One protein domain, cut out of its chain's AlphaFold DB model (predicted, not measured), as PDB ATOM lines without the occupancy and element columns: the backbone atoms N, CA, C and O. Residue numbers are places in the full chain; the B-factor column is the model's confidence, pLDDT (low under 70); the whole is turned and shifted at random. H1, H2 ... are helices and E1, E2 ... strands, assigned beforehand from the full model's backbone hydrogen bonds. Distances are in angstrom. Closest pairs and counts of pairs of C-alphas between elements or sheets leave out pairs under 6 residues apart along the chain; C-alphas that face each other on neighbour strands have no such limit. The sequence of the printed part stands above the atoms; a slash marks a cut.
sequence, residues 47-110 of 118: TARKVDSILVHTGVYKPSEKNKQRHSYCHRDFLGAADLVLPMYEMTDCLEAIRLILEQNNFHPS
ATOM      1  N   THR A  47       3.335  59.541 -47.032       74.88
ATOM      2  CA  THR A  47       4.280  59.808 -45.932       74.88
ATOM      3  C   THR A  47       4.956  58.546 -45.391       74.88
ATOM      4  O   THR A  47       5.874  58.635 -44.574       74.88
ATOM      5  N   ALA A  48       4.517  57.365 -45.838       69.62
ATOM      6  CA  ALA A  48       5.097  56.090 -45.439       69.62
ATOM      7  C   ALA A  48       6.549  55.990 -45.931       69.62
ATOM      8  O   ALA A  48       6.808  55.998 -47.132       69.62
ATOM      9  N   ARG A  49       7.496  55.888 -44.993       69.25
ATOM     10  CA  ARG A  49       8.934  55.760 -45.295       69.25
ATOM     11  C   ARG A  49       9.341  54.337 -45.679       69.25
ATOM     12  O   ARG A  49      10.326  54.158 -46.385       69.25
ATOM     13  N   LYS A  50       8.609  53.341 -45.180       70.94
ATOM     14  CA  LYS A  50       8.841  51.912 -45.401       70.94
ATOM     15  C   LYS A  50       7.512  51.170 -45.285       70.94
ATOM     16  O   LYS A  50       6.662  51.574 -44.490       70.94
ATOM     17  N   VAL A  51       7.348  50.108 -46.062       74.19
ATOM     18  CA  VAL A  51       6.245  49.155 -45.924       74.19
ATOM     19  C   VAL A  51       6.836  47.768 -45.818       74.19
ATOM     20  O   VAL A  51       7.496  47.299 -46.740       74.19
ATOM     21  N   ASP A  52       6.559  47.123 -44.693       78.56
ATOM     22  CA  ASP A  52       6.936  45.739 -44.463       78.56
ATOM     23  C   ASP A  52       5.748  44.868 -44.855       78.56
ATOM     24  O   ASP A  52       4.642  45.029 -44.338       78.56
ATOM     25  N   SER A  53       5.960  43.979 -45.823       82.62
ATOM     26  CA  SER A  53       4.924  43.072 -46.312       82.62
ATOM     27  C   SER A  53       5.387  41.622 -46.241       82.62
ATOM     28  O   SER A  53       6.560  41.312 -46.461       82.62
ATOM     29  N   ILE A  54       4.446  40.738 -45.909       88.00
ATOM     30  CA  ILE A  54       4.651  39.291 -45.829       88.00
ATOM     31  C   ILE A  54       3.677  38.627 -46.796       88.00
ATOM     32  O   ILE A  54       2.472  38.878 -46.745       88.00
ATOM     33  N   LEU A  55       4.201  37.786 -47.683       86.88
ATOM     34  CA  LEU A  55       3.408  36.997 -48.617       86.88
ATOM     35  C   LEU A  55       3.086  35.634 -47.998       86.88
ATOM     36  O   LEU A  55       4.001  34.911 -47.616       86.88
ATOM     37  N   VAL A  56       1.803  35.272 -47.935       90.25
ATOM     38  CA  VAL A  56       1.343  33.971 -47.416       90.25
ATOM     39  C   VAL A  56       0.821  33.058 -48.525       90.25
ATOM     40  O   VAL A  56       0.262  33.527 -49.523       90.25
ATOM     41  N   HIS A  57       0.968  31.744 -48.349       89.38
ATOM     42  CA  HIS A  57       0.597  30.730 -49.353       89.38
ATOM     43  C   HIS A  57      -0.861  30.265 -49.276       89.38
ATOM     44  O   HIS A  57      -1.338  29.552 -50.159       89.38
ATOM     45  N   THR A  58      -1.587  30.658 -48.232       89.25
ATOM     46  CA  THR A  58      -2.988  30.261 -48.009       89.25
ATOM     47  C   THR A  58      -3.989  30.980 -48.919       89.25
ATOM     48  O   THR A  58      -5.159  30.602 -48.963       89.25
ATOM     49  N   GLY A  59      -3.550  32.015 -49.641       83.69
ATOM     50  CA  GLY A  59      -4.393  32.842 -50.501       83.69
ATOM     51  C   GLY A  59      -4.292  32.512 -51.993       83.69
ATOM     52  O   GLY A  59      -4.225  31.362 -52.420       83.69
ATOM     53  N   VAL A  60      -4.306  33.571 -52.806       80.75
ATOM     54  CA  VAL A  60      -4.226  33.491 -54.276       80.75
ATOM     55  C   VAL A  60      -2.855  33.004 -54.748       80.75
ATOM     56  O   VAL A  60      -2.753  32.349 -55.780       80.75
ATOM     57  N   TYR A  61      -1.796  33.344 -54.014       80.38
ATOM     58  CA  TYR A  61      -0.434  32.994 -54.383       80.38
ATOM     59  C   TYR A  61      -0.157  31.502 -54.158       80.38
ATOM     60  O   TYR A  61      -0.408  30.966 -53.081       80.38
ATOM     61  N   LYS A  62       0.392  30.844 -55.184       81.00
ATOM     62  CA  LYS A  62       0.811  29.438 -55.167       81.00
ATOM     63  C   LYS A  62       2.317  29.360 -55.464       81.00
ATOM     64  O   LYS A  62       2.707  29.676 -56.588       81.00
ATOM     65  N   PRO A  63       3.169  28.910 -54.525       77.19
ATOM     66  CA  PRO A  63       4.625  28.895 -54.722       77.19
ATOM     67  C   PRO A  63       5.087  27.901 -55.804       77.19
ATOM     68  O   PRO A  63       6.112  28.105 -56.451       77.19
ATOM     69  N   SER A  64       4.324  26.827 -56.038       76.19
ATOM     70  CA  SER A  64       4.614  25.817 -57.066       76.19
ATOM     71  C   SER A  64       4.269  26.271 -58.486       76.19
ATOM     72  O   SER A  64       4.799  25.733 -59.463       76.19
ATOM     73  N   GLU A  65       3.407  27.277 -58.627       72.56
ATOM     74  CA  GLU A  65       3.093  27.867 -59.918       72.56
ATOM     75  C   GLU A  65       4.239  28.804 -60.297       72.56
ATOM     76  O   GLU A  65       4.354  29.918 -59.784       72.56
ATOM     77  N   LYS A  66       5.119  28.348 -61.203       53.78
ATOM     78  CA  LYS A  66       6.156  29.183 -61.831       53.78
ATOM     79  C   LYS A  66       5.485  30.330 -62.593       53.78
ATOM     80  O   LYS A  66       5.316  30.264 -63.812       53.78
ATOM     81  N   ASN A  67       5.113  31.390 -61.888       53.53
ATOM     82  CA  ASN A  67       4.573  32.606 -62.467       53.53
ATOM     83  C   ASN A  67       5.701  33.311 -63.233       53.53
ATOM     84  O   ASN A  67       6.441  34.129 -62.693       53.53
ATOM     85  N   LYS A  68       5.848  32.957 -64.519       50.62
ATOM     86  CA  LYS A  68       6.781  33.590 -65.474       50.62
ATOM     87  C   LYS A  68       6.519  35.090 -65.638       50.62
ATOM     88  O   LYS A  68       7.402  35.828 -66.055       50.62
ATOM     89  N   GLN A  69       5.327  35.543 -65.267       49.25
ATOM     90  CA  GLN A  69       5.031  36.934 -64.984       49.25
ATOM     91  C   GLN A  69       4.783  37.034 -63.486       49.25
ATOM     92  O   GLN A  69       3.661  36.837 -63.024       49.25
ATOM     93  N   ARG A  70       5.824  37.359 -62.714       52.69
ATOM     94  CA  ARG A  70       5.616  38.016 -61.425       52.69
ATOM     95  C   ARG A  70       4.943  39.339 -61.755       52.69
ATOM     96  O   ARG A  70       5.608  40.346 -61.989       52.69
ATOM     97  N   HIS A  71       3.616  39.323 -61.882       49.28
ATOM     98  CA  HIS A  71       2.858  40.545 -61.754       49.28
ATOM     99  C   HIS A  71       3.305  41.100 -60.424       49.28
ATOM    100  O   HIS A  71       3.144  40.442 -59.404       49.28
ATOM    101  N   SER A  72       3.992  42.233 -60.493       52.19
ATOM    102  CA  SER A  72       4.296  43.066 -59.354       52.19
ATOM    103  C   SER A  72       3.024  43.119 -58.514       52.19
ATOM    104  O   SER A  72       2.088  43.843 -58.859       52.19
ATOM    105  N   TYR A  73       2.946  42.297 -57.465       51.84
ATOM    106  CA  TYR A  73       1.913  42.367 -56.437       51.84
ATOM    107  C   TYR A  73       2.271  43.575 -55.563       51.84
ATOM    108  O   TYR A  73       2.401  43.487 -54.352       51.84
ATOM    109  N   CYS A  74       2.532  44.703 -56.225       52.12
ATOM    110  CA  CYS A  74       2.884  45.963 -55.626       52.12
ATOM    111  C   CYS A  74       1.613  46.619 -55.127       52.12
ATOM    112  O   CYS A  74       0.573  46.614 -55.799       52.12
ATOM    113  N   HIS A  75       1.753  47.319 -54.014       54.69
ATOM    114  CA  HIS A  75       0.886  48.434 -53.709       54.69
ATOM    115  C   HIS A  75       0.944  49.425 -54.881       54.69
ATOM    116  O   HIS A  75       1.997  49.967 -55.210       54.69
ATOM    117  N   ARG A  76      -0.205  49.622 -55.540       54.97
ATOM    118  CA  ARG A  76      -0.391  50.512 -56.701       54.97
ATOM    119  C   ARG A  76       0.139  51.932 -56.457       54.97
ATOM    120  O   ARG A  76       0.431  52.639 -57.417       54.97
ATOM    121  N   ASP A  77       0.244  52.312 -55.192       58.34
ATOM    122  CA  ASP A  77       0.529  53.667 -54.744       58.34
ATOM    123  C   ASP A  77       2.033  53.993 -54.713       58.34
ATOM    124  O   ASP A  77       2.393  55.163 -54.651       58.34
ATOM    125  N   PHE A  78       2.919  52.994 -54.850       58.41
ATOM    126  CA  PHE A  78       4.373  53.198 -54.877       58.41
ATOM    127  C   PHE A  78       4.914  53.130 -56.308       58.41
ATOM    128  O   PHE A  78       5.421  52.106 -56.772       58.41
ATOM    129  N   LEU A  79       4.809  54.237 -57.041       55.12
ATOM    130  CA  LEU A  79       5.456  54.371 -58.347       55.12
ATOM    131  C   LEU A  79       6.957  54.652 -58.157       55.12
ATOM    132  O   LEU A  79       7.330  55.680 -57.604       55.12
ATOM    133  N   GLY A  80       7.819  53.751 -58.639       55.03
ATOM    134  CA  GLY A  80       9.275  53.969 -58.709       55.03
ATOM    135  C   GLY A  80      10.099  53.508 -57.500       55.03
ATOM    136  O   GLY A  80      11.322  53.549 -57.573       55.03
ATOM    137  N   ALA A  81       9.478  53.011 -56.429       57.59
ATOM    138  CA  ALA A  81      10.186  52.473 -55.264       57.59
ATOM    139  C   ALA A  81      10.237  50.938 -55.312       57.59
ATOM    140  O   ALA A  81       9.463  50.265 -54.637       57.59
ATOM    141  N   ALA A  82      11.130  50.381 -56.137       56.12
ATOM    142  CA  ALA A  82      11.256  48.930 -56.333       56.12
ATOM    143  C   ALA A  82      11.544  48.158 -55.026       56.12
ATOM    144  O   ALA A  82      11.092  47.026 -54.868       56.12
ATOM    145  N   ASP A  83      12.210  48.793 -54.063       54.84
ATOM    146  CA  ASP A  83      12.511  48.198 -52.755       54.84
ATOM    147  C   ASP A  83      11.258  48.041 -51.872       54.84
ATOM    148  O   ASP A  83      11.243  47.229 -50.953       54.84
ATOM    149  N   LEU A  84      10.182  48.780 -52.173       53.25
ATOM    150  CA  LEU A  84       8.878  48.706 -51.494       53.25
ATOM    151  C   LEU A  84       7.884  47.784 -52.224       53.25
ATOM    152  O   LEU A  84       6.726  47.663 -51.823       53.25
ATOM    153  N   VAL A  85       8.311  47.170 -53.331       59.56
ATOM    154  CA  VAL A  85       7.454  46.397 -54.246       59.56
ATOM    155  C   VAL A  85       7.478  44.896 -53.947       59.56
ATOM    156  O   VAL A  85       6.569  44.181 -54.373       59.56
ATOM    157  N   LEU A  86       8.483  44.406 -53.217       69.50
ATOM    158  CA  LEU A  86       8.635  42.987 -52.908       69.50
ATOM    159  C   LEU A  86       8.297  42.684 -51.442       69.50
ATOM    160  O   LEU A  86       8.653  43.470 -50.562       69.50
ATOM    161  N   PRO A  87       7.646  41.539 -51.166       77.50
ATOM    162  CA  PRO A  87       7.475  41.076 -49.799       77.50
ATOM    163  C   PRO A  87       8.839  40.815 -49.163       77.50
ATOM    164  O   PRO A  87       9.713  40.214 -49.788       77.50
ATOM    165  N   MET A  88       9.018  41.256 -47.917       82.44
ATOM    166  CA  MET A  88      10.250  40.996 -47.165       82.44
ATOM    167  C   MET A  88      10.356  39.528 -46.761       82.44
ATOM    168  O   MET A  88      11.454  38.983 -46.684       82.44
ATOM    169  N   TYR A  89       9.207  38.904 -46.499       86.19
ATOM    170  CA  TYR A  89       9.116  37.518 -46.074       86.19
ATOM    171  C   TYR A  89       8.050  36.780 -46.872       86.19
ATOM    172  O   TYR A  89       7.020  37.342 -47.251       86.19
ATOM    173  N   GLU A  90       8.295  35.498 -47.083       88.44
ATOM    174  CA  GLU A  90       7.350  34.560 -47.663       88.44
ATOM    175  C   GLU A  90       7.122  33.446 -46.639       88.44
ATOM    176  O   GLU A  90       8.086  32.855 -46.154       88.44
ATOM    177  N   MET A  91       5.863  33.213 -46.271       89.88
ATOM    178  CA  MET A  91       5.464  32.318 -45.183       89.88
ATOM    179  C   MET A  91       4.352  31.375 -45.623       89.88
ATOM    180  O   MET A  91       3.605  31.661 -46.564       89.88
ATOM    181  N   THR A  92       4.214  30.255 -44.918       90.81
ATOM    182  CA  THR A  92       3.174  29.279 -45.249       90.81
ATOM    183  C   THR A  92       1.785  29.832 -44.931       90.81
ATOM    184  O   THR A  92       0.900  29.809 -45.790       90.81
ATOM    185  N   ASP A  93       1.610  30.417 -43.744       92.06
ATOM    186  CA  ASP A  93       0.332  30.928 -43.263       92.06
ATOM    187  C   ASP A  93       0.445  32.224 -42.437       92.06
ATOM    188  O   ASP A  93       1.521  32.769 -42.182       92.06
ATOM    189  N   CYS A  94      -0.718  32.756 -42.043       93.25
ATOM    190  CA  CYS A  94      -0.807  33.997 -41.278       93.25
ATOM    191  C   CYS A  94      -0.332  33.849 -39.828       93.25
ATOM    192  O   CYS A  94       0.082  34.841 -39.232       93.25
ATOM    193  N   LEU A  95      -0.416  32.657 -39.237       94.06
ATOM    194  CA  LEU A  95      -0.027  32.447 -37.847       94.06
ATOM    195  C   LEU A  95       1.495  32.530 -37.709       94.06
ATOM    196  O   LEU A  95       1.986  33.207 -36.804       94.06
ATOM    197  N   GLU A  96       2.232  31.905 -38.626       93.50
ATOM    198  CA  GLU A  96       3.691  32.027 -38.709       93.50
ATOM    199  C   GLU A  96       4.122  33.473 -38.967       93.50
ATOM    200  O   GLU A  96       5.006  33.988 -38.282       93.50
ATOM    201  N   ALA A  97       3.443  34.157 -39.893       91.94
ATOM    202  CA  ALA A  97       3.705  35.564 -40.184       91.94
ATOM    203  C   ALA A  97       3.519  36.457 -38.944       91.94
ATOM    204  O   ALA A  97       4.362  37.307 -38.661       91.94
ATOM    205  N   ILE A  98       2.441  36.248 -38.178       92.31
ATOM    206  CA  ILE A  98       2.185  37.003 -36.945       92.31
ATOM    207  C   ILE A  98       3.256  36.695 -35.900       92.31
ATOM    208  O   ILE A  98       3.792  37.629 -35.314       92.31
ATOM    209  N   ARG A  99       3.613  35.422 -35.683       92.75
ATOM    210  CA  ARG A  99       4.671  35.052 -34.724       92.75
ATOM    211  C   ARG A  99       5.989  35.751 -35.034       92.75
ATOM    212  O   ARG A  99       6.547  36.369 -34.133       92.75
ATOM    213  N   LEU A 100       6.413  35.748 -36.302       92.19
ATOM    214  CA  LEU A 100       7.608  36.473 -36.738       92.19
ATOM    215  C   LEU A 100       7.528  37.959 -36.361       92.19
ATOM    216  O   LEU A 100       8.479  38.507 -35.812       92.19
ATOM    217  N   ILE A 101       6.396  38.612 -36.641       91.94
ATOM    218  CA  ILE A 101       6.208  40.036 -36.330       91.94
ATOM    219  C   ILE A 101       6.310  40.277 -34.820       91.94
ATOM    220  O   ILE A 101       6.973  41.224 -34.399       91.94
ATOM    221  N   LEU A 102       5.668  39.445 -34.000       92.38
ATOM    222  CA  LEU A 102       5.695  39.611 -32.547       92.38
ATOM    223  C   LEU A 102       7.112  39.411 -31.993       92.38
ATOM    224  O   LEU A 102       7.574  40.244 -31.214       92.38
ATOM    225  N   GLU A 103       7.832  38.388 -32.457       91.06
ATOM    226  CA  GLU A 103       9.227  38.128 -32.076       91.06
ATOM    227  C   GLU A 103      10.157  39.280 -32.479       91.06
ATOM    228  O   GLU A 103      10.906  39.786 -31.644       91.06
ATOM    229  N   GLN A 104      10.059  39.770 -33.720       90.50
ATOM    230  CA  GLN A 104      10.861  40.902 -34.208       90.50
ATOM    231  C   GLN A 104      10.641  42.186 -33.403       90.50
ATOM    232  O   GLN A 104      11.547  43.012 -33.295       90.50
ATOM    233  N   ASN A 105       9.447  42.353 -32.833       89.50
ATOM    234  CA  ASN A 105       9.088  43.512 -32.022       89.50
ATOM    235  C   ASN A 105       9.222  43.255 -30.511       89.50
ATOM    236  O   ASN A 105       8.796  44.096 -29.718       89.50
ATOM    237  N   ASN A 106       9.805  42.120 -30.094       89.81
ATOM    238  CA  ASN A 106       9.899  41.688 -28.692       89.81
ATOM    239  C   ASN A 106       8.551  41.729 -27.948       89.81
ATOM    240  O   ASN A 106       8.489  41.955 -26.734       89.81
ATOM    241  N   PHE A 107       7.454  41.523 -28.671       88.88
ATOM    242  CA  PHE A 107       6.112  41.620 -28.130       88.88
ATOM    243  C   PHE A 107       5.630  40.251 -27.657       88.88
ATOM    244  O   PHE A 107       5.436  39.329 -28.443       88.88
ATOM    245  N   HIS A 108       5.381  40.147 -26.357       82.75
ATOM    246  CA  HIS A 108       4.892  38.934 -25.719       82.75
ATOM    247  C   HIS A 108       3.500  39.251 -25.176       82.75
ATOM    248  O   HIS A 108       3.409  39.940 -24.155       82.75
ATOM    249  N   PRO A 109       2.410  38.842 -25.857       71.56
ATOM    250  CA  PRO A 109       1.077  39.073 -25.331       71.56
ATOM    251  C   PRO A 109       0.998  38.373 -23.975       71.56
ATOM    252  O   PRO A 109       1.100  37.150 -23.898       71.56
ATOM    253  N   SER A 110       0.890  39.155 -22.899       73.50
ATOM    254  CA  SER A 110       0.726  38.618 -21.553       73.50
ATOM    255  C   SER A 110      -0.461  37.667 -21.570       73.50
ATOM    256  O   SER A 110      -1.536  38.070 -22.026       73.50
TER     257      SER A 110
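This is residues 47 to 110 of the 118 residues of an uncharacterized protein of Echinostoma caproni (UniProt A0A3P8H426). The model has little regular structure: a short two-strand ladder, E1 and E2, sits between helix H1 on one side and a long loop, residues 57 to 88, on the other. Of that loop, residues 64 to 71 stick out. The printed part has 64 residues, 17 of them in named elements, in the order E1, E2, H1; the sheet E1, E2 is parallel and the class mixed. It is loose, with a radius of gyration of the C-alphas of 13.8 A, and flat, spanning 43 by 34 by 13 A.

E1, residues 54 to 56, and E2, residues 89 to 91, are parallel neighbours at 22 degrees. N 55 and O 89 are within hydrogen-bond range at 2.9 A. The closest C-alphas of E1 and H1, residues 94 to 104, are those of Val 56 and Cys 94, 6.5 A apart. In H1 every O i to N i+4 pair is within hydrogen-bond range.

E1 begins at C-alpha 54 (4.651, 39.291, -45.829) and spans 6.5 A, E2 6.4 A. H1 spans 15.3 A, ending at C-alpha 104 (10.861, 40.902, -34.208).

The C-alphas farthest apart, of Lys 68 and Ser 110, are 44.6 A apart. The printed part has no cut. E1 to E2 is a long link, E2 to H1 tight. Residues 48 to 49 and 66 to 86 have pLDDT under 70.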